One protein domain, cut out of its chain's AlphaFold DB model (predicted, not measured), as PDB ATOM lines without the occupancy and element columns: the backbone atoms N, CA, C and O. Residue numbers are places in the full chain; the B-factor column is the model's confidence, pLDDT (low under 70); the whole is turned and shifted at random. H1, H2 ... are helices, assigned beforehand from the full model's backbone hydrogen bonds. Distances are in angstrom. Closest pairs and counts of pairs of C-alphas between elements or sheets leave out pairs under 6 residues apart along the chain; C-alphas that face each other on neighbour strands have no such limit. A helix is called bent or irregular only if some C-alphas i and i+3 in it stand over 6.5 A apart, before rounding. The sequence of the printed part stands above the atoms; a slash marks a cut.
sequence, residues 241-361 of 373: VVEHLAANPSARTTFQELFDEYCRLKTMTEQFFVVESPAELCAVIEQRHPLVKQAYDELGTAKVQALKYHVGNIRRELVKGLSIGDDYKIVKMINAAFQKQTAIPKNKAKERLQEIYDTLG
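AT A GLANCE: This is residues 241 to 361 of the 373 residues of an uncharacterized protein of Alistipes sp. AF14-19 (UniProt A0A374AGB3). This is a loose, elongated chain of helices, with H1, H2 and H3 at one end, the kinked H4 and then H5 in the middle, and H6 and H7 at the other end. H2 and H3 fold back on each other as a hairpin with the short H1 set crosswise to both, H5 and H6 make a second hairpin, and residues 339 to 348, of which 346 to 348 belong to H7, stick out. The printed part has 121 residues with seven named helices, H1 to H7 in chain order, and no named strand; its class is all helix. The radius of gyration of the C-alphas is 17.7 A, and they span 59 by 29 by 22 A, a rod.

HOW THE PARTS SIT: Begin with H1, residues 241 to 247, which only just touches H2, residues 255 to 267, with 3 pairs of C-alphas within 8 A; the closest C-alphas are those of Val 241 and Leu 258, 7.1 A apart. H2 forms a helical hairpin with H3, residues 278 to 288, at a shallow tilt of 28 degrees, opposite ways; their closest C-alphas, Leu 265 and Pro 278, are 5.1 A apart. Next look at H4, residues 290 to 306: it touches H2 at 87 degrees, about perpendicular, with the C-alphas of Phe 259 and Val 292 closest at 5.6 A. H4 and H5, residues 311 to 321, touch about perpendicular at 85 degrees, with C-alphas 304 and 314 closest at 6.8 A. H5 and H6, residues 326 to 337, form a helical hairpin at a shallow tilt of 5 degrees; H6 touches H5 with residues 329 to 333 alone, and the closest C-alphas, Val 319 and Lys 329, are 6.1 A apart. H7, residues 346 to 360, touches H6 at a steep tilt of 52 degrees, opposite ways, with C-alphas 330 and 356 closest at 6.8 A. H1 and H7 are apart. Every O i to N i+4 pair is within hydrogen-bond range in H1, H2, H3, H5, H6 and H7; in H4 10 of 13 are.

IN THESE COORDINATES: Find C-alpha 241 at (31.078, -28.594, -5.964), where H1 begins. H2 runs 18.4 A from first to last C-alpha. H4 runs 20.0 A, has a kink of 109 degrees near residue 300, and is irregular: C-alphas 298 and 301 are 9.6 A apart. H7 runs 21.4 A and ends at C-alpha 360, (35.098, -5.526, -31.657).

THE WHOLE: The two C-alphas farthest apart, those of Phe 272 and Lys 346, are 61.4 A apart. The printed part has no cut and no long link. The mean pLDDT of the printed part is 82.5; look for values under 70 at, among others, residues 269 to 276.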
ATOM      1  N   VAL A 241      30.921 -28.643  -4.508       68.94
ATOM      2  CA  VAL A 241      31.078 -28.594  -5.964       68.94
ATOM      3  C   VAL A 241      32.262 -29.461  -6.380       68.94
ATOM      4  O   VAL A 241      32.114 -30.302  -7.264       68.94
ATOM      5  N   VAL A 242      33.410 -29.317  -5.711       69.81
ATOM      6  CA  VAL A 242      34.597 -30.114  -6.039       69.81
ATOM      7  C   VAL A 242      34.444 -31.568  -5.600       69.81
ATOM      8  O   VAL A 242      34.814 -32.454  -6.365       69.81
ATOM      9  N   GLU A 243      33.813 -31.850  -4.458       71.38
ATOM     10  CA  GLU A 243      33.498 -33.226  -4.044       71.38
ATOM     11  C   GLU A 243      32.590 -33.927  -5.071       71.38
ATOM     12  O   GLU A 243      32.858 -35.056  -5.486       71.38
ATOM     13  N   HIS A 244      31.550 -33.238  -5.554       71.38
ATOM     14  CA  HIS A 244      30.646 -33.763  -6.577       71.38
ATOM     15  C   HIS A 244      31.362 -34.007  -7.916       71.38
ATOM     16  O   HIS A 244      31.134 -35.032  -8.562       71.38
ATOM     17  N   LEU A 245      32.269 -33.109  -8.314       72.25
ATOM     18  CA  LEU A 245      33.134 -33.309  -9.476       72.25
ATOM     19  C   LEU A 245      34.063 -34.519  -9.275       72.25
ATOM     20  O   LEU A 245      34.172 -35.365 -10.163       72.25
ATOM     21  N   ALA A 246      34.729 -34.633  -8.127       69.75
ATOM     22  CA  ALA A 246      35.649 -35.729  -7.837       69.75
ATOM     23  C   ALA A 246      34.936 -37.091  -7.850       69.75
ATOM     24  O   ALA A 246      35.430 -38.028  -8.476       69.75
ATOM     25  N   ALA A 247      33.752 -37.178  -7.237       70.56
ATOM     26  CA  ALA A 247      32.960 -38.403  -7.171       70.56
ATOM     27  C   ALA A 247      32.358 -38.815  -8.525       70.56
ATOM     28  O   ALA A 247      32.222 -40.007  -8.799       70.56
ATOM     29  N   ASN A 248      31.991 -37.852  -9.378       74.81
ATOM     30  CA  ASN A 248      31.429 -38.130 -10.696       74.81
ATOM     31  C   ASN A 248      32.072 -37.248 -11.786       74.81
ATOM     32  O   ASN A 248      31.726 -36.073 -11.920       74.81
ATOM     33  N   PRO A 249      32.938 -37.814 -12.647       67.75
ATOM     34  CA  PRO A 249      33.541 -37.095 -13.772       67.75
ATOM     35  C   PRO A 249      32.535 -36.464 -14.747       67.75
ATOM     36  O   PRO A 249      32.851 -35.473 -15.397       67.75
ATOM     37  N   SER A 250      31.323 -37.018 -14.830       69.56
ATOM     38  CA  SER A 250      30.229 -36.550 -15.695       69.56
ATOM     39  C   SER A 250      29.219 -35.638 -14.986       69.56
ATOM     40  O   SER A 250      28.175 -35.303 -15.553       69.56
ATOM     41  N   ALA A 251      29.511 -35.242 -13.744       72.62
ATOM     42  CA  ALA A 251      28.693 -34.338 -12.950       72.62
ATOM     43  C   ALA A 251      28.309 -33.076 -13.734       72.62
ATOM     44  O   ALA A 251      29.166 -32.292 -14.150       72.62
ATOM     45  N   ARG A 252      27.002 -32.834 -13.880       72.25
ATOM     46  CA  ARG A 252      26.510 -31.551 -14.390       72.25
ATOM     47  C   ARG A 252      26.729 -30.484 -13.323       72.25
ATOM     48  O   ARG A 252      26.164 -30.577 -12.240       72.25
ATOM     49  N   THR A 253      27.533 -29.485 -13.655       80.62
ATOM     50  CA  THR A 253      27.741 -28.268 -12.865       80.62
ATOM     51  C   THR A 253      27.590 -27.067 -13.787       80.62
ATOM     52  O   THR A 253      27.912 -27.130 -14.980       80.62
ATOM     53  N   THR A 254      27.031 -25.981 -13.271       88.25
ATOM     54  CA  THR A 254      26.894 -24.741 -14.037       88.25
ATOM     55  C   THR A 254      28.192 -23.939 -13.992       88.25
ATOM     56  O   THR A 254      28.975 -24.037 -13.048       88.25
ATOM     57  N   PHE A 255      28.426 -23.098 -15.005       90.25
ATOM     58  CA  PHE A 255      29.585 -22.200 -15.000       90.25
ATOM     59  C   PHE A 255      29.580 -21.272 -13.777       90.25
ATOM     60  O   PHE A 255      30.634 -21.014 -13.210       90.25
ATOM     61  N   GLN A 256      28.398 -20.801 -13.367       91.00
ATOM     62  CA  GLN A 256      28.243 -19.945 -12.196       91.00
ATOM     63  C   GLN A 256      28.722 -20.640 -10.918       91.00
ATOM     64  O   GLN A 256      29.580 -20.097 -10.233       91.00
ATOM     65  N   GLU A 257      28.239 -21.855 -10.641       88.50
ATOM     66  CA  GLU A 257      28.643 -22.621  -9.451       88.50
ATOM     67  C   GLU A 257      30.158 -22.840  -9.396       88.50
ATOM     68  O   GLU A 257      30.770 -22.677  -8.344       88.50
ATOM     69  N   LEU A 258      30.774 -23.172 -10.533       90.06
ATOM     70  CA  LEU A 258      32.220 -23.379 -10.624       90.06
ATOM     71  C   LEU A 258      33.006 -22.083 -10.432       90.06
ATOM     72  O   LEU A 258      34.042 -22.089  -9.775       90.06
ATOM     73  N   PHE A 259      32.541 -20.984 -11.028       92.12
ATOM     74  CA  PHE A 259      33.227 -19.698 -10.971       92.12
ATOM     75  C   PHE A 259      33.147 -19.070  -9.580       92.12
ATOM     76  O   PHE A 259      34.162 -18.596  -9.070       92.12
ATOM     77  N   ASP A 260      31.970 -19.096  -8.955       90.19
ATOM     78  CA  ASP A 260      31.775 -18.588  -7.597       90.19
ATOM     79  C   ASP A 260      32.616 -19.403  -6.598       90.19
ATOM     80  O   ASP A 260      33.295 -18.831  -5.742       90.19
ATOM     81  N   GLU A 261      32.658 -20.730  -6.761       88.19
ATOM     82  CA  GLU A 261      33.497 -21.598  -5.936       88.19
ATOM     83  C   GLU A 261      34.994 -21.356  -6.169       88.19
ATOM     84  O   GLU A 261      35.760 -21.262  -5.213       88.19
ATOM     85  N   TYR A 262      35.422 -21.185  -7.421       89.69
ATOM     86  CA  TYR A 262      36.811 -20.863  -7.745       89.69
ATOM     87  C   TYR A 262      37.246 -19.524  -7.133       89.69
ATOM     88  O   TYR A 262      38.326 -19.436  -6.548       89.69
ATOM     89  N   CYS A 263      36.386 -18.499  -7.191       88.62
ATOM     90  CA  CYS A 263      36.626 -17.220  -6.518       88.62
ATOM     91  C   CYS A 263      36.795 -17.415  -5.008       88.62
ATOM     92  O   CYS A 263      37.749 -16.898  -4.425       88.62
ATOM     93  N   ARG A 264      35.899 -18.190  -4.383       86.44
ATOM     94  CA  ARG A 264      35.960 -18.499  -2.951       86.44
ATOM     95  C   ARG A 264      37.294 -19.153  -2.585       86.44
ATOM     96  O   ARG A 264      37.951 -18.686  -1.657       86.44
ATOM     97  N   LEU A 265      37.719 -20.172  -3.335       85.81
ATOM     98  CA  LEU A 265      38.983 -20.883  -3.112       85.81
ATOM     99  C   LEU A 265      40.205 -19.964  -3.258       85.81
ATOM    100  O   LEU A 265      41.091 -20.008  -2.414       85.81
ATOM    101  N   LYS A 266      40.230 -19.070  -4.256       85.94
ATOM    102  CA  LYS A 266      41.330 -18.100  -4.443       85.94
ATOM    103  C   LYS A 266      41.459 -17.081  -3.313       85.94
ATOM    104  O   LYS A 266      42.542 -16.551  -3.096       85.94
ATOM    105  N   THR A 267      40.370 -16.808  -2.598       80.69
ATOM    106  CA  THR A 267      40.379 -15.920  -1.424       80.69
ATOM    107  C   THR A 267      40.679 -16.642  -0.108       80.69
ATOM    108  O   THR A 267      40.898 -15.981   0.906       80.69
ATOM    109  N   MET A 268      40.701 -17.980  -0.093       73.94
ATOM    110  CA  MET A 268      41.057 -18.744   1.101       73.94
ATOM    111  C   MET A 268      42.571 -18.741   1.302       73.94
ATOM    112  O   MET A 268      43.328 -19.179   0.442       73.94
ATOM    113  N   THR A 269      43.017 -18.282   2.468       63.47
ATOM    114  CA  THR A 269      44.416 -18.410   2.884       63.47
ATOM    115  C   THR A 269      44.708 -19.860   3.262       63.47
ATOM    116  O   THR A 269      43.948 -20.458   4.029       63.47
ATOM    117  N   GLU A 270      45.806 -20.421   2.752       58.69
ATOM    118  CA  GLU A 270      46.291 -21.727   3.198       58.69
ATOM    119  C   GLU A 270      46.633 -21.670   4.690       58.69
ATOM    120  O   GLU A 270      47.301 -20.751   5.169       58.69
ATOM    121  N   GLN A 271      46.123 -22.639   5.441       61.69
ATOM    122  CA  GLN A 271      46.386 -22.781   6.867       61.69
ATOM    123  C   GLN A 271      47.247 -24.013   7.120       61.69
ATOM    124  O   GLN A 271      47.416 -24.865   6.256       61.69
ATOM    125  N   PHE A 272      47.794 -24.114   8.329       54.25
ATOM    126  CA  PHE A 272      48.671 -25.223   8.703       54.25
ATOM    127  C   PHE A 272      47.973 -26.596   8.608       54.25
ATOM    128  O   PHE A 272      48.603 -27.573   8.223       54.25
ATOM    129  N   PHE A 273      46.661 -26.651   8.882       56.53
ATOM    130  CA  PHE A 273      45.797 -27.793   8.569       56.53
ATOM    131  C   PHE A 273      44.825 -27.414   7.468       56.53
ATOM    132  O   PHE A 273      43.923 -26.593   7.657       56.53
ATOM    133  N   VAL A 274      44.998 -28.034   6.310       56.03
ATOM    134  CA  VAL A 274      44.092 -27.868   5.189       56.03
ATOM    135  C   VAL A 274      43.692 -29.255   4.716       56.03
ATOM    136  O   VAL A 274      44.464 -29.962   4.074       56.03
ATOM    137  N   VAL A 275      42.462 -29.635   5.064       57.06
ATOM    138  CA  VAL A 275      41.892 -30.943   4.710       57.06
ATOM    139  C   VAL A 275      41.854 -31.143   3.181       57.06
ATOM    140  O   VAL A 275      42.007 -32.248   2.650       57.06
ATOM    141  N   GLU A 276      41.688 -30.044   2.445       65.81
ATOM    142  CA  GLU A 276      41.715 -29.974   0.982       65.81
ATOM    143  C   GLU A 276      42.368 -28.654   0.568       65.81
ATOM    144  O   GLU A 276      41.822 -27.593   0.885       65.81
ATOM    145  N   SER A 277      43.545 -28.689  -0.078       72.62
ATOM    146  CA  SER A 277      44.247 -27.449  -0.442       72.62
ATOM    147  C   SER A 277      43.379 -26.625  -1.388       72.62
ATOM    148  O   SER A 277      42.947 -27.156  -2.414       72.62
ATOM    149  N   PRO A 278      43.126 -25.329  -1.108       77.56
ATOM    150  CA  PRO A 278      42.480 -24.455  -2.074       77.56
ATOM    151  C   PRO A 278      43.165 -24.498  -3.442       77.56
ATOM    152  O   PRO A 278      42.477 -24.466  -4.459       77.56
ATOM    153  N   ALA A 279      44.495 -24.648  -3.480       80.38
ATOM    154  CA  ALA A 279      45.248 -24.803  -4.718       80.38
ATOM    155  C   ALA A 279      44.933 -26.129  -5.433       80.38
ATOM    156  O   ALA A 279      44.674 -26.115  -6.636       80.38
ATOM    157  N   GLU A 280      44.879 -27.253  -4.711       79.19
ATOM    158  CA  GLU A 280      44.473 -28.559  -5.264       79.19
ATOM    159  C   GLU A 280      43.034 -28.520  -5.804       79.19
ATOM    160  O   GLU A 280      42.766 -28.970  -6.920       79.19
ATOM    161  N   LEU A 281      42.104 -27.933  -5.046       82.31
ATOM    162  CA  LEU A 281      40.703 -27.794  -5.444       82.31
ATOM    163  C   LEU A 281      40.555 -26.884  -6.673       82.31
ATOM    164  O   LEU A 281      39.815 -27.213  -7.605       82.31
ATOM    165  N   CYS A 282      41.299 -25.774  -6.720       87.00
ATOM    166  CA  CYS A 282      41.403 -24.937  -7.910       87.00
ATOM    167  C   CYS A 282      41.929 -25.744  -9.101       87.00
ATOM    168  O   CYS A 282      41.315 -25.684 -10.161       87.00
ATOM    169  N   ALA A 283      42.989 -26.542  -8.938       86.88
ATOM    170  CA  ALA A 283      43.566 -27.342 -10.018       86.88
ATOM    171  C   ALA A 283      42.553 -28.333 -10.624       86.88
ATOM    172  O   ALA A 283      42.496 -28.489 -11.845       86.88
ATOM    173  N   VAL A 284      41.687 -28.939  -9.802       84.62
ATOM    174  CA  VAL A 284      40.591 -29.800 -10.287       84.62
ATOM    175  C   VAL A 284      39.601 -29.015 -11.156       84.62
ATOM    176  O   VAL A 284      39.199 -29.494 -12.222       84.62
ATOM    177  N   ILE A 285      39.215 -27.804 -10.736       87.81
ATOM    178  CA  ILE A 285      38.330 -26.928 -11.524       87.81
ATOM    179  C   ILE A 285      39.028 -26.490 -12.819       87.81
ATOM    180  O   ILE A 285      38.412 -26.524 -13.881       87.81
ATOM    181  N   GLU A 286      40.308 -26.128 -12.755       90.44
ATOM    182  CA  GLU A 286      41.115 -25.678 -13.895       90.44
ATOM    183  C   GLU A 286      41.247 -26.755 -14.967       90.44
ATOM    184  O   GLU A 286      41.045 -26.478 -16.150       90.44
ATOM    185  N   GLN A 287      41.529 -27.992 -14.555       86.25
ATOM    186  CA  GLN A 287      41.681 -29.123 -15.462       86.25
ATOM    187  C   GLN A 287      40.376 -29.441 -16.203       86.25
ATOM    188  O   GLN A 287      40.393 -29.759 -17.392       86.25
ATOM    189  N   ARG A 288      39.233 -29.362 -15.512       83.12
ATOM    190  CA  ARG A 288      37.927 -29.748 -16.073       83.12
ATOM    191  C   ARG A 288      37.209 -28.610 -16.785       83.12
ATOM    192  O   ARG A 288      36.509 -28.838 -17.771       83.12
ATOM    193  N   HIS A 289      37.386 -27.386 -16.304       87.38
ATOM    194  CA  HIS A 289      36.715 -26.191 -16.799       87.38
ATOM    195  C   HIS A 289      37.708 -25.030 -16.984       87.38
ATOM    196  O   HIS A 289      37.600 -24.011 -16.297       87.38
ATOM    197  N   PRO A 290      38.620 -25.106 -17.978       90.62
ATOM    198  CA  PRO A 290      39.675 -24.104 -18.179       90.62
ATOM    199  C   PRO A 290      39.166 -22.665 -18.349       90.62
ATOM    200  O   PRO A 290      39.853 -21.705 -18.006       90.62
ATOM    201  N   LEU A 291      37.934 -22.506 -18.854       92.12
ATOM    202  CA  LEU A 291      37.294 -21.200 -19.018       92.12
ATOM    203  C   LEU A 291      37.103 -20.465 -17.683       92.12
ATOM    204  O   LEU A 291      37.092 -19.240 -17.678       92.12
ATOM    205  N   VAL A 292      36.939 -21.186 -16.569       93.25
ATOM    206  CA  VAL A 292      36.741 -20.586 -15.241       93.25
ATOM    207  C   VAL A 292      37.977 -19.788 -14.835       93.25
ATOM    208  O   VAL A 292      37.854 -18.609 -14.510       93.25
ATOM    209  N   LYS A 293      39.164 -20.393 -14.957       94.50
ATOM    210  CA  LYS A 293      40.448 -19.729 -14.701       94.50
ATOM    211  C   LYS A 293      40.668 -18.540 -15.626       94.50
ATOM    212  O   LYS A 293      40.970 -17.456 -15.150       94.50
ATOM    213  N   GLN A 294      40.458 -18.726 -16.931       91.75
ATOM    214  CA  GLN A 294      40.613 -17.641 -17.910       91.75
ATOM    215  C   GLN A 294      39.700 -16.455 -17.591       91.75
ATOM    216  O   GLN A 294      40.141 -15.313 -17.581       91.75
ATOM    217  N   ALA A 295      38.429 -16.717 -17.282       93.62
ATOM    218  CA  ALA A 295      37.488 -15.670 -16.911       93.62
ATOM    219  C   ALA A 295      37.890 -14.966 -15.604       93.62
ATOM    220  O   ALA A 295      37.701 -13.758 -15.490       93.62
ATOM    221  N   TYR A 296      38.445 -15.699 -14.635       94.25
ATOM    222  CA  TYR A 296      38.900 -15.130 -13.369       94.25
ATOM    223  C   TYR A 296      40.120 -14.224 -13.574       94.25
ATOM    224  O   TYR A 296      40.075 -13.062 -13.177       94.25
ATOM    225  N   ASP A 297      41.154 -14.733 -14.246       92.94
ATOM    226  CA  ASP A 297      42.430 -14.043 -14.448       92.94
ATOM    227  C   ASP A 297      42.297 -12.824 -15.385       92.94
ATOM    228  O   ASP A 297      42.913 -11.790 -15.137       92.94
ATOM    229  N   GLU A 298      41.499 -12.926 -16.459       92.75
ATOM    230  CA  GLU A 298      41.442 -11.897 -17.515       92.75
ATOM    231  C   GLU A 298      40.274 -10.908 -17.370       92.75
ATOM    232  O   GLU A 298      40.402  -9.750 -17.770       92.75
ATOM    233  N   LEU A 299      39.120 -11.335 -16.840       93.12
ATOM    234  CA  LEU A 299      37.941 -10.460 -16.703       93.12
ATOM    235  C   LEU A 299      37.689 -10.024 -15.256       93.12
ATOM    236  O   LEU A 299      37.136  -8.945 -15.032       93.12
ATOM    237  N   GLY A 300      38.054 -10.857 -14.281       92.56
ATOM    238  CA  GLY A 300      37.753 -10.643 -12.871       92.56
ATOM    239  C   GLY A 300      36.274 -10.845 -12.508       92.56
ATOM    240  O   GLY A 300      35.367 -10.878 -13.348       92.56
ATOM    241  N   THR A 301      36.012 -10.966 -11.204       92.81
ATOM    242  CA  THR A 301      34.694 -11.335 -10.658       92.81
ATOM    243  C   THR A 301      33.579 -10.366 -11.058       92.81
ATOM    244  O   THR A 301      32.525 -10.800 -11.524       92.81
ATOM    245  N   ALA A 302      33.811  -9.053 -10.949       93.31
ATOM    246  CA  ALA A 302      32.793  -8.035 -11.225       93.31
ATOM    247  C   ALA A 302      32.298  -8.077 -12.682       93.31
ATOM    248  O   ALA A 302      31.100  -7.965 -12.954       93.31
ATOM    249  N   LYS A 303      33.212  -8.288 -13.636       92.25
ATOM    250  CA  LYS A 303      32.869  -8.358 -15.057       92.25
ATOM    251  C   LYS A 303      32.102  -9.638 -15.379       92.25
ATOM    252  O   LYS A 303      31.107  -9.578 -16.095       92.25
ATOM    253  N   VAL A 304      32.513 -10.784 -14.833       93.50
ATOM    254  CA  VAL A 304      31.813 -12.066 -15.034       93.50
ATOM    255  C   VAL A 304      30.385 -12.023 -14.478       93.50
ATOM    256  O   VAL A 304      29.453 -12.485 -15.146       93.50
ATOM    257  N   GLN A 305      30.190 -11.383 -13.322       92.81
ATOM    258  CA  GLN A 305      28.868 -11.131 -12.740       92.81
ATOM    259  C   GLN A 305      28.007 -10.215 -13.619       92.81
ATOM    260  O   GLN A 305      26.843 -10.526 -13.871       92.81
ATOM    261  N   ALA A 306      28.573  -9.129 -14.157       93.38
ATOM    262  CA  ALA A 306      27.864  -8.237 -15.081       93.38
ATOM    263  C   ALA A 306      27.407  -8.960 -16.365       93.38
ATOM    264  O   ALA A 306      26.343  -8.668 -16.911       93.38
ATOM    265  N   LEU A 307      28.175  -9.955 -16.819       92.88
ATOM    266  CA  LEU A 307      27.823 -10.826 -17.945       92.88
ATOM    267  C   LEU A 307      26.834 -11.941 -17.565       92.88
ATOM    268  O   LEU A 307      26.523 -12.787 -18.410       92.88
ATOM    269  N   LYS A 308      26.341 -11.952 -16.317       93.19
ATOM    270  CA  LYS A 308      25.398 -12.931 -15.756       93.19
ATOM    271  C   LYS A 308      25.844 -14.371 -15.988       93.19
ATOM    272  O   LYS A 308      25.027 -15.228 -16.315       93.19
ATOM    273  N   TYR A 309      27.153 -14.621 -15.892       92.38
ATOM    274  CA  TYR A 309      27.744 -15.950 -16.073       92.38
ATOM    275  C   TYR A 309      27.479 -16.590 -17.453       92.38
ATOM    276  O   TYR A 309      27.681 -17.792 -17.645       92.38
ATOM    277  N   HIS A 310      27.043 -15.808 -18.450       91.44
ATOM    278  CA  HIS A 310      26.721 -16.330 -19.772       91.44
ATOM    279  C   HIS A 310      28.005 -16.690 -20.533       91.44
ATOM    280  O   HIS A 310      28.711 -15.816 -21.043       91.44
ATOM    281  N   VAL A 311      28.279 -17.992 -20.663       88.62
ATOM    282  CA  VAL A 311      29.501 -18.552 -21.277       88.62
ATOM    283  C   VAL A 311      29.807 -17.938 -22.645       88.62
ATOM    284  O   VAL A 311      30.954 -17.604 -22.938       88.62
ATOM    285  N   GLY A 312      28.786 -17.739 -23.484       86.44
ATOM    286  CA  GLY A 312      28.962 -17.135 -24.806       86.44
ATOM    287  C   GLY A 312      29.353 -15.654 -24.766       86.44
ATOM    288  O   GLY A 312      30.029 -15.185 -25.677       86.44
ATOM    289  N   ASN A 313      28.952 -14.911 -23.731       88.56
ATOM    290  CA  ASN A 313      29.325 -13.501 -23.565       88.56
ATOM    291  C   ASN A 313      30.734 -13.396 -22.982       88.56
ATOM    292  O   ASN A 313      31.539 -12.613 -23.470       88.56
ATOM    293  N   ILE A 314      31.047 -14.249 -22.005       91.31
ATOM    294  CA  ILE A 314      32.376 -14.359 -21.394       91.31
ATOM    295  C   ILE A 314      33.424 -14.668 -22.461       91.31
ATOM    296  O   ILE A 314      34.399 -13.938 -22.589       91.31
ATOM    297  N   ARG A 315      33.190 -15.687 -23.301       88.75
ATOM    298  CA  ARG A 315      34.101 -16.015 -24.410       88.75
ATOM    299  C   ARG A 315      34.304 -14.843 -25.369       88.75
ATOM    300  O   ARG A 315      35.417 -14.641 -25.835       88.75
ATOM    301  N   ARG A 316      33.250 -14.076 -25.667       85.94
ATOM    302  CA  ARG A 316      33.352 -12.891 -26.531       85.94
ATOM    303  C   ARG A 316      34.195 -11.794 -25.888       85.94
ATOM    304  O   ARG A 316      35.079 -11.273 -26.555       85.94
ATOM    305  N   GLU A 317      33.966 -11.482 -24.616       88.56
ATOM    306  CA  GLU A 317      34.756 -10.478 -23.889       88.56
ATOM    307  C   GLU A 317      36.229 -10.888 -23.756       88.56
ATOM    308  O   GLU A 317      37.099 -10.056 -23.988       88.56
ATOM    309  N   LEU A 318      36.519 -12.170 -23.508       88.75
ATOM    310  CA  LEU A 318      37.893 -12.690 -23.517       88.75
ATOM    311  C   LEU A 318      38.570 -12.466 -24.878       88.75
ATOM    312  O   LEU A 318      39.704 -12.006 -24.947       88.75
ATOM    313  N   VAL A 319      37.867 -12.723 -25.989       86.56
ATOM    314  CA  VAL A 319      38.432 -12.512 -27.335       86.56
ATOM    315  C   VAL A 319      38.736 -11.037 -27.618       86.56
ATOM    316  O   VAL A 319      39.739 -10.754 -28.276       86.56
ATOM    317  N   LYS A 320      37.938 -10.098 -27.093       84.69
ATOM    318  CA  LYS A 320      38.223  -8.657 -27.224       84.69
ATOM    319  C   LYS A 320      39.571  -8.287 -26.609       84.69
ATOM    320  O   LYS A 320      40.325  -7.539 -27.233       84.69
ATOM    321  N   GLY A 321      39.863  -8.836 -25.430       79.62
ATOM    322  CA  GLY A 321      41.078  -8.564 -24.657       79.62
ATOM    323  C   GLY A 321      42.362  -9.182 -25.220       79.62
ATOM    324  O   GLY A 321      43.449  -8.794 -24.803       79.62
ATOM    325  N   LEU A 322      42.279 -10.105 -26.188       82.56
ATOM    326  CA  LEU A 322      43.469 -10.741 -26.762       82.56
ATOM    327  C   LEU A 322      44.375  -9.711 -27.455       82.56
ATOM    328  O   LEU A 322      43.919  -8.906 -28.265       82.56
ATOM    329  N   SER A 323      45.682  -9.791 -27.220       78.94
ATOM    330  CA  SER A 323      46.689  -8.970 -27.915       78.94
ATOM    331  C   SER A 323      47.072  -9.575 -29.275       78.94
ATOM    332  O   SER A 323      48.240  -9.817 -29.560       78.94
ATOM    333  N   ILE A 324      46.070  -9.889 -30.102       81.31
ATOM    334  CA  ILE A 324      46.232 -10.439 -31.459       81.31
ATOM    335  C   ILE A 324      45.517  -9.542 -32.472       81.31
ATOM    336  O   ILE A 324      44.621  -8.788 -32.097       81.31
ATOM    337  N   GLY A 325      45.892  -9.638 -33.749       83.31
ATOM    338  CA  GLY A 325      45.277  -8.841 -34.814       83.31
ATOM    339  C   GLY A 325      43.765  -9.061 -34.934       83.31
ATOM    340  O   GLY A 325      43.264 -10.165 -34.694       83.31
ATOM    341  N   ASP A 326      43.041  -8.017 -35.338       82.81
ATOM    342  CA  ASP A 326      41.573  -8.020 -35.401       82.81
ATOM    343  C   ASP A 326      41.014  -9.120 -36.306       82.81
ATOM    344  O   ASP A 326      40.013  -9.746 -35.963       82.81
ATOM    345  N   ASP A 327      41.698  -9.442 -37.405       81.38
ATOM    346  CA  ASP A 327      41.281 -10.515 -38.311       81.38
ATOM    347  C   ASP A 327      41.310 -11.893 -37.616       81.38
ATOM    348  O   ASP A 327      40.394 -12.701 -37.784       81.38
ATOM    349  N   TYR A 328      42.277 -12.142 -36.723       81.75
ATOM    350  CA  TYR A 328      42.306 -13.365 -35.909       81.75
ATOM    351  C   TYR A 328      41.203 -13.380 -34.842       81.75
ATOM    352  O   TYR A 328      40.610 -14.435 -34.582       81.75
ATOM    353  N   LYS A 329      40.882 -12.227 -34.236       83.62
ATOM    354  CA  LYS A 329      39.749 -12.105 -33.300       83.62
ATOM    355  C   LYS A 329      38.425 -12.400 -33.998       83.62
ATOM    356  O   LYS A 329      37.623 -13.175 -33.473       83.62
ATOM    357  N   ILE A 330      38.233 -11.853 -35.201       83.12
ATOM    358  CA  ILE A 330      37.067 -12.098 -36.054       83.12
ATOM    359  C   ILE A 330      36.922 -13.598 -36.325       83.12
ATOM    360  O   ILE A 330      35.880 -14.170 -36.013       83.12
ATOM    361  N   VAL A 331      37.973 -14.267 -36.814       83.06
ATOM    362  CA  VAL A 331      37.944 -15.714 -37.104       83.06
ATOM    363  C   VAL A 331      37.600 -16.535 -35.856       83.06
ATOM    364  O   VAL A 331      36.825 -17.494 -35.928       83.06
ATOM    365  N   LYS A 332      38.118 -16.162 -34.680       82.25
ATOM    366  CA  LYS A 332      37.820 -16.849 -33.414       82.25
ATOM    367  C   LYS A 332      36.359 -16.663 -32.981       82.25
ATOM    368  O   LYS A 332      35.736 -17.628 -32.538       82.25
ATOM    369  N   MET A 333      35.788 -15.466 -33.149       83.12
ATOM    370  CA  MET A 333      34.371 -15.199 -32.860       83.12
ATOM    371  C   MET A 333      33.438 -15.868 -33.872       83.12
ATOM    372  O   MET A 333      32.407 -16.404 -33.467       83.12
ATOM    373  N   ILE A 334      33.816 -15.922 -35.153       83.62
ATOM    374  CA  ILE A 334      33.080 -16.653 -36.194       83.62
ATOM    375  C   ILE A 334      33.015 -18.140 -35.829       83.62
ATOM    376  O   ILE A 334      31.931 -18.706 -35.705       83.62
ATOM    377  N   ASN A 335      34.155 -18.772 -35.546       82.00
ATOM    378  CA  ASN A 335      34.192 -20.189 -35.174       82.00
ATOM    379  C   ASN A 335      33.355 -20.528 -33.925       82.00
ATOM    380  O   ASN A 335      32.960 -21.680 -33.752       82.00
ATOM    381  N   ALA A 336      33.086 -19.549 -33.055       77.44
ATOM    382  CA  ALA A 336      32.225 -19.709 -31.887       77.44
ATOM    383  C   ALA A 336      30.739 -19.401 -32.163       77.44
ATOM    384  O   ALA A 336      29.869 -20.000 -31.532       77.44
ATOM    385  N   ALA A 337      30.438 -18.463 -33.065       76.88
ATOM    386  CA  ALA A 337      29.081 -17.998 -33.368       76.88
ATOM    387  C   ALA A 337      28.369 -18.835 -34.444       76.88
ATOM    388  O   ALA A 337      27.133 -18.852 -34.514       76.88
ATOM    389  N   PHE A 338      29.133 -19.521 -35.293       80.19
ATOM    390  CA  PHE A 338      28.625 -20.347 -36.380       80.19
ATOM    391  C   PHE A 338      28.797 -21.834 -36.039       80.19
ATOM    392  O   PHE A 338      29.906 -22.311 -35.808       80.19
ATOM    393  N   GLN A 339      27.691 -22.586 -36.009       70.31
ATOM    394  CA  GLN A 339      27.753 -24.046 -35.911       70.31
ATOM    395  C   GLN A 339      28.314 -24.610 -37.216       70.31
ATOM    396  O   GLN A 339      27.787 -24.348 -38.299       70.31
ATOM    397  N   LYS A 340      29.391 -25.392 -37.107       72.75
ATOM    398  CA  LYS A 340      30.006 -26.055 -38.259       72.75
ATOM    399  C   LYS A 340      28.988 -26.982 -38.932       72.75
ATOM    400  O   LYS A 340      28.166 -27.593 -38.257       72.75
ATOM    401  N   GLN A 341      29.057 -27.072 -40.262       68.88
ATOM    402  CA  GLN A 341      28.243 -27.977 -41.091       68.88
ATOM    403  C   GLN A 341      26.720 -27.732 -41.056       68.88
ATOM    404  O   GLN A 341      25.951 -28.586 -41.482       68.88
ATOM    405  N   THR A 342      26.265 -26.560 -40.601       74.31
ATOM    406  CA  THR A 342      24.847 -26.171 -40.669       74.31
ATOM    407  C   THR A 342      24.647 -25.122 -41.760       74.31
ATOM    408  O   THR A 342      25.358 -24.118 -41.787       74.31
ATOM    409  N   ALA A 343      23.680 -25.327 -42.656       76.12
ATOM    410  CA  ALA A 343      23.332 -24.328 -43.663       76.12
ATOM    411  C   ALA A 343      22.694 -23.103 -42.986       76.12
ATOM    412  O   ALA A 343      21.651 -23.207 -42.342       76.12
ATOM    413  N   ILE A 344      23.326 -21.935 -43.120       78.38
ATOM    414  CA  ILE A 344      22.853 -20.682 -42.521       78.38
ATOM    415  C   ILE A 344      22.456 -19.722 -43.647       78.38
ATOM    416  O   ILE A 344      23.261 -19.475 -44.547       78.38
ATOM    417  N   PRO A 345      21.238 -19.147 -43.619       84.38
ATOM    418  CA  PRO A 345      20.818 -18.170 -44.614       84.38
ATOM    419  C   PRO A 345      21.775 -16.976 -44.695       84.38
ATOM    420  O   PRO A 345      22.170 -16.415 -43.671       84.38
ATOM    421  N   LYS A 346      22.079 -16.535 -45.920       81.19
ATOM    422  CA  LYS A 346      23.037 -15.455 -46.221       81.19
ATOM    423  C   LYS A 346      22.805 -14.175 -45.406       81.19
ATOM    424  O   LYS A 346      23.762 -13.578 -44.922       81.19
ATOM    425  N   ASN A 347      21.546 -13.776 -45.217       83.69
ATOM    426  CA  ASN A 347      21.197 -12.578 -44.442       83.69
ATOM    427  C   ASN A 347      21.532 -12.742 -42.953       83.69
ATOM    428  O   ASN A 347      22.205 -11.885 -42.391       83.69
ATOM    429  N   LYS A 348      21.183 -13.888 -42.352       82.44
ATOM    430  CA  LYS A 348      21.508 -14.194 -40.948       82.44
ATOM    431  C   LYS A 348      23.012 -14.298 -40.708       82.44
ATOM    432  O   LYS A 348      23.499 -13.901 -39.655       82.44
ATOM    433  N   ALA A 349      23.760 -14.830 -41.675       82.56
ATOM    434  CA  ALA A 349      25.213 -14.897 -41.575       82.56
ATOM    435  C   ALA A 349      25.856 -13.503 -41.607       82.56
ATOM    436  O   ALA A 349      26.761 -13.220 -40.825       82.56
ATOM    437  N   LYS A 350      25.338 -12.614 -42.460       85.69
ATOM    438  CA  LYS A 350      25.770 -11.216 -42.542       85.69
ATOM    439  C   LYS A 350      25.444 -10.430 -41.269       85.69
ATOM    440  O   LYS A 350      26.296  -9.686 -40.803       85.69
ATOM    441  N   GLU A 351      24.251 -10.615 -40.705       86.88
ATOM    442  CA  GLU A 351      23.845 -10.011 -39.425       86.88
ATOM    443  C   GLU A 351      24.789 -10.433 -38.292       86.88
ATOM    444  O   GLU A 351      25.380  -9.579 -37.640       86.88
ATOM    445  N   ARG A 352      25.038 -11.740 -38.136       84.44
ATOM    446  CA  ARG A 352      25.970 -12.253 -37.117       84.44
ATOM    447  C   ARG A 352      27.408 -11.772 -37.309       84.44
ATOM    448  O   ARG A 352      28.112 -11.554 -36.329       84.44
ATOM    449  N   LEU A 353      27.866 -11.620 -38.553       86.50
ATOM    450  CA  LEU A 353      29.192 -11.067 -38.829       86.50
ATOM    451  C   LEU A 353      29.265  -9.574 -38.476       86.50
ATOM    452  O   LEU A 353      30.265  -9.132 -37.916       86.50
ATOM    453  N   GLN A 354      28.202  -8.812 -38.752       88.25
ATOM    454  CA  GLN A 354      28.129  -7.408 -38.358       88.25
ATOM    455  C   GLN A 354      28.155  -7.264 -36.834       88.25
ATOM    456  O   GLN A 354      28.942  -6.480 -36.320       88.25
ATOM    457  N   GLU A 355      27.403  -8.098 -36.106       87.12
ATOM    458  CA  GLU A 355      27.445  -8.132 -34.639       87.12
ATOM    459  C   GLU A 355      28.866  -8.372 -34.104       87.12
ATOM    460  O   GLU A 355      29.244  -7.791 -33.088       87.12
ATOM    461  N   ILE A 356      29.676  -9.203 -34.775       85.88
ATOM    462  CA  ILE A 356      31.083  -9.437 -34.409       85.88
ATOM    463  C   ILE A 356      31.923  -8.171 -34.617       85.88
ATOM    464  O   ILE A 356      32.696  -7.814 -33.727       85.88
ATOM    465  N   TYR A 357      31.767  -7.481 -35.750       86.88
ATOM    466  CA  TYR A 357      32.476  -6.226 -36.019       86.88
ATOM    467  C   TYR A 357      32.117  -5.143 -35.006       86.88
ATOM    468  O   TYR A 357      33.017  -4.550 -34.410       86.88
ATOM    469  N   ASP A 358      30.825  -4.967 -34.736       86.75
ATOM    470  CA  ASP A 358      30.325  -3.995 -33.766       86.75
ATOM    471  C   ASP A 358      30.837  -4.331 -32.356       86.75
ATOM    472  O   ASP A 358      31.289  -3.460 -31.614       86.75
ATOM    473  N   THR A 359      30.860  -5.621 -32.007       83.50
ATOM    474  CA  THR A 359      31.389  -6.120 -30.731       83.50
ATOM    475  C   THR A 359      32.882  -5.811 -30.563       83.50
ATOM    476  O   THR A 359      33.311  -5.521 -29.445       83.50
ATOM    477  N   LEU A 360      33.668  -5.861 -31.642       84.31
ATOM    478  CA  LEU A 360      35.098  -5.526 -31.657       84.31
ATOM    479  C   LEU A 360      35.373  -4.020 -31.844       84.31
ATOM    480  O   LEU A 360      36.530  -3.614 -31.797       84.31
ATOM    481  N   GLY A 361      34.341  -3.190 -32.039       82.62
ATOM    482  CA  GLY A 361      34.489  -1.754 -32.301       82.62
ATOM    483  C   GLY A 361      35.017  -1.423 -33.702       82.62
ATOM    484  O   GLY A 361      35.521  -0.323 -33.931       82.62
TER     485      GLY A 361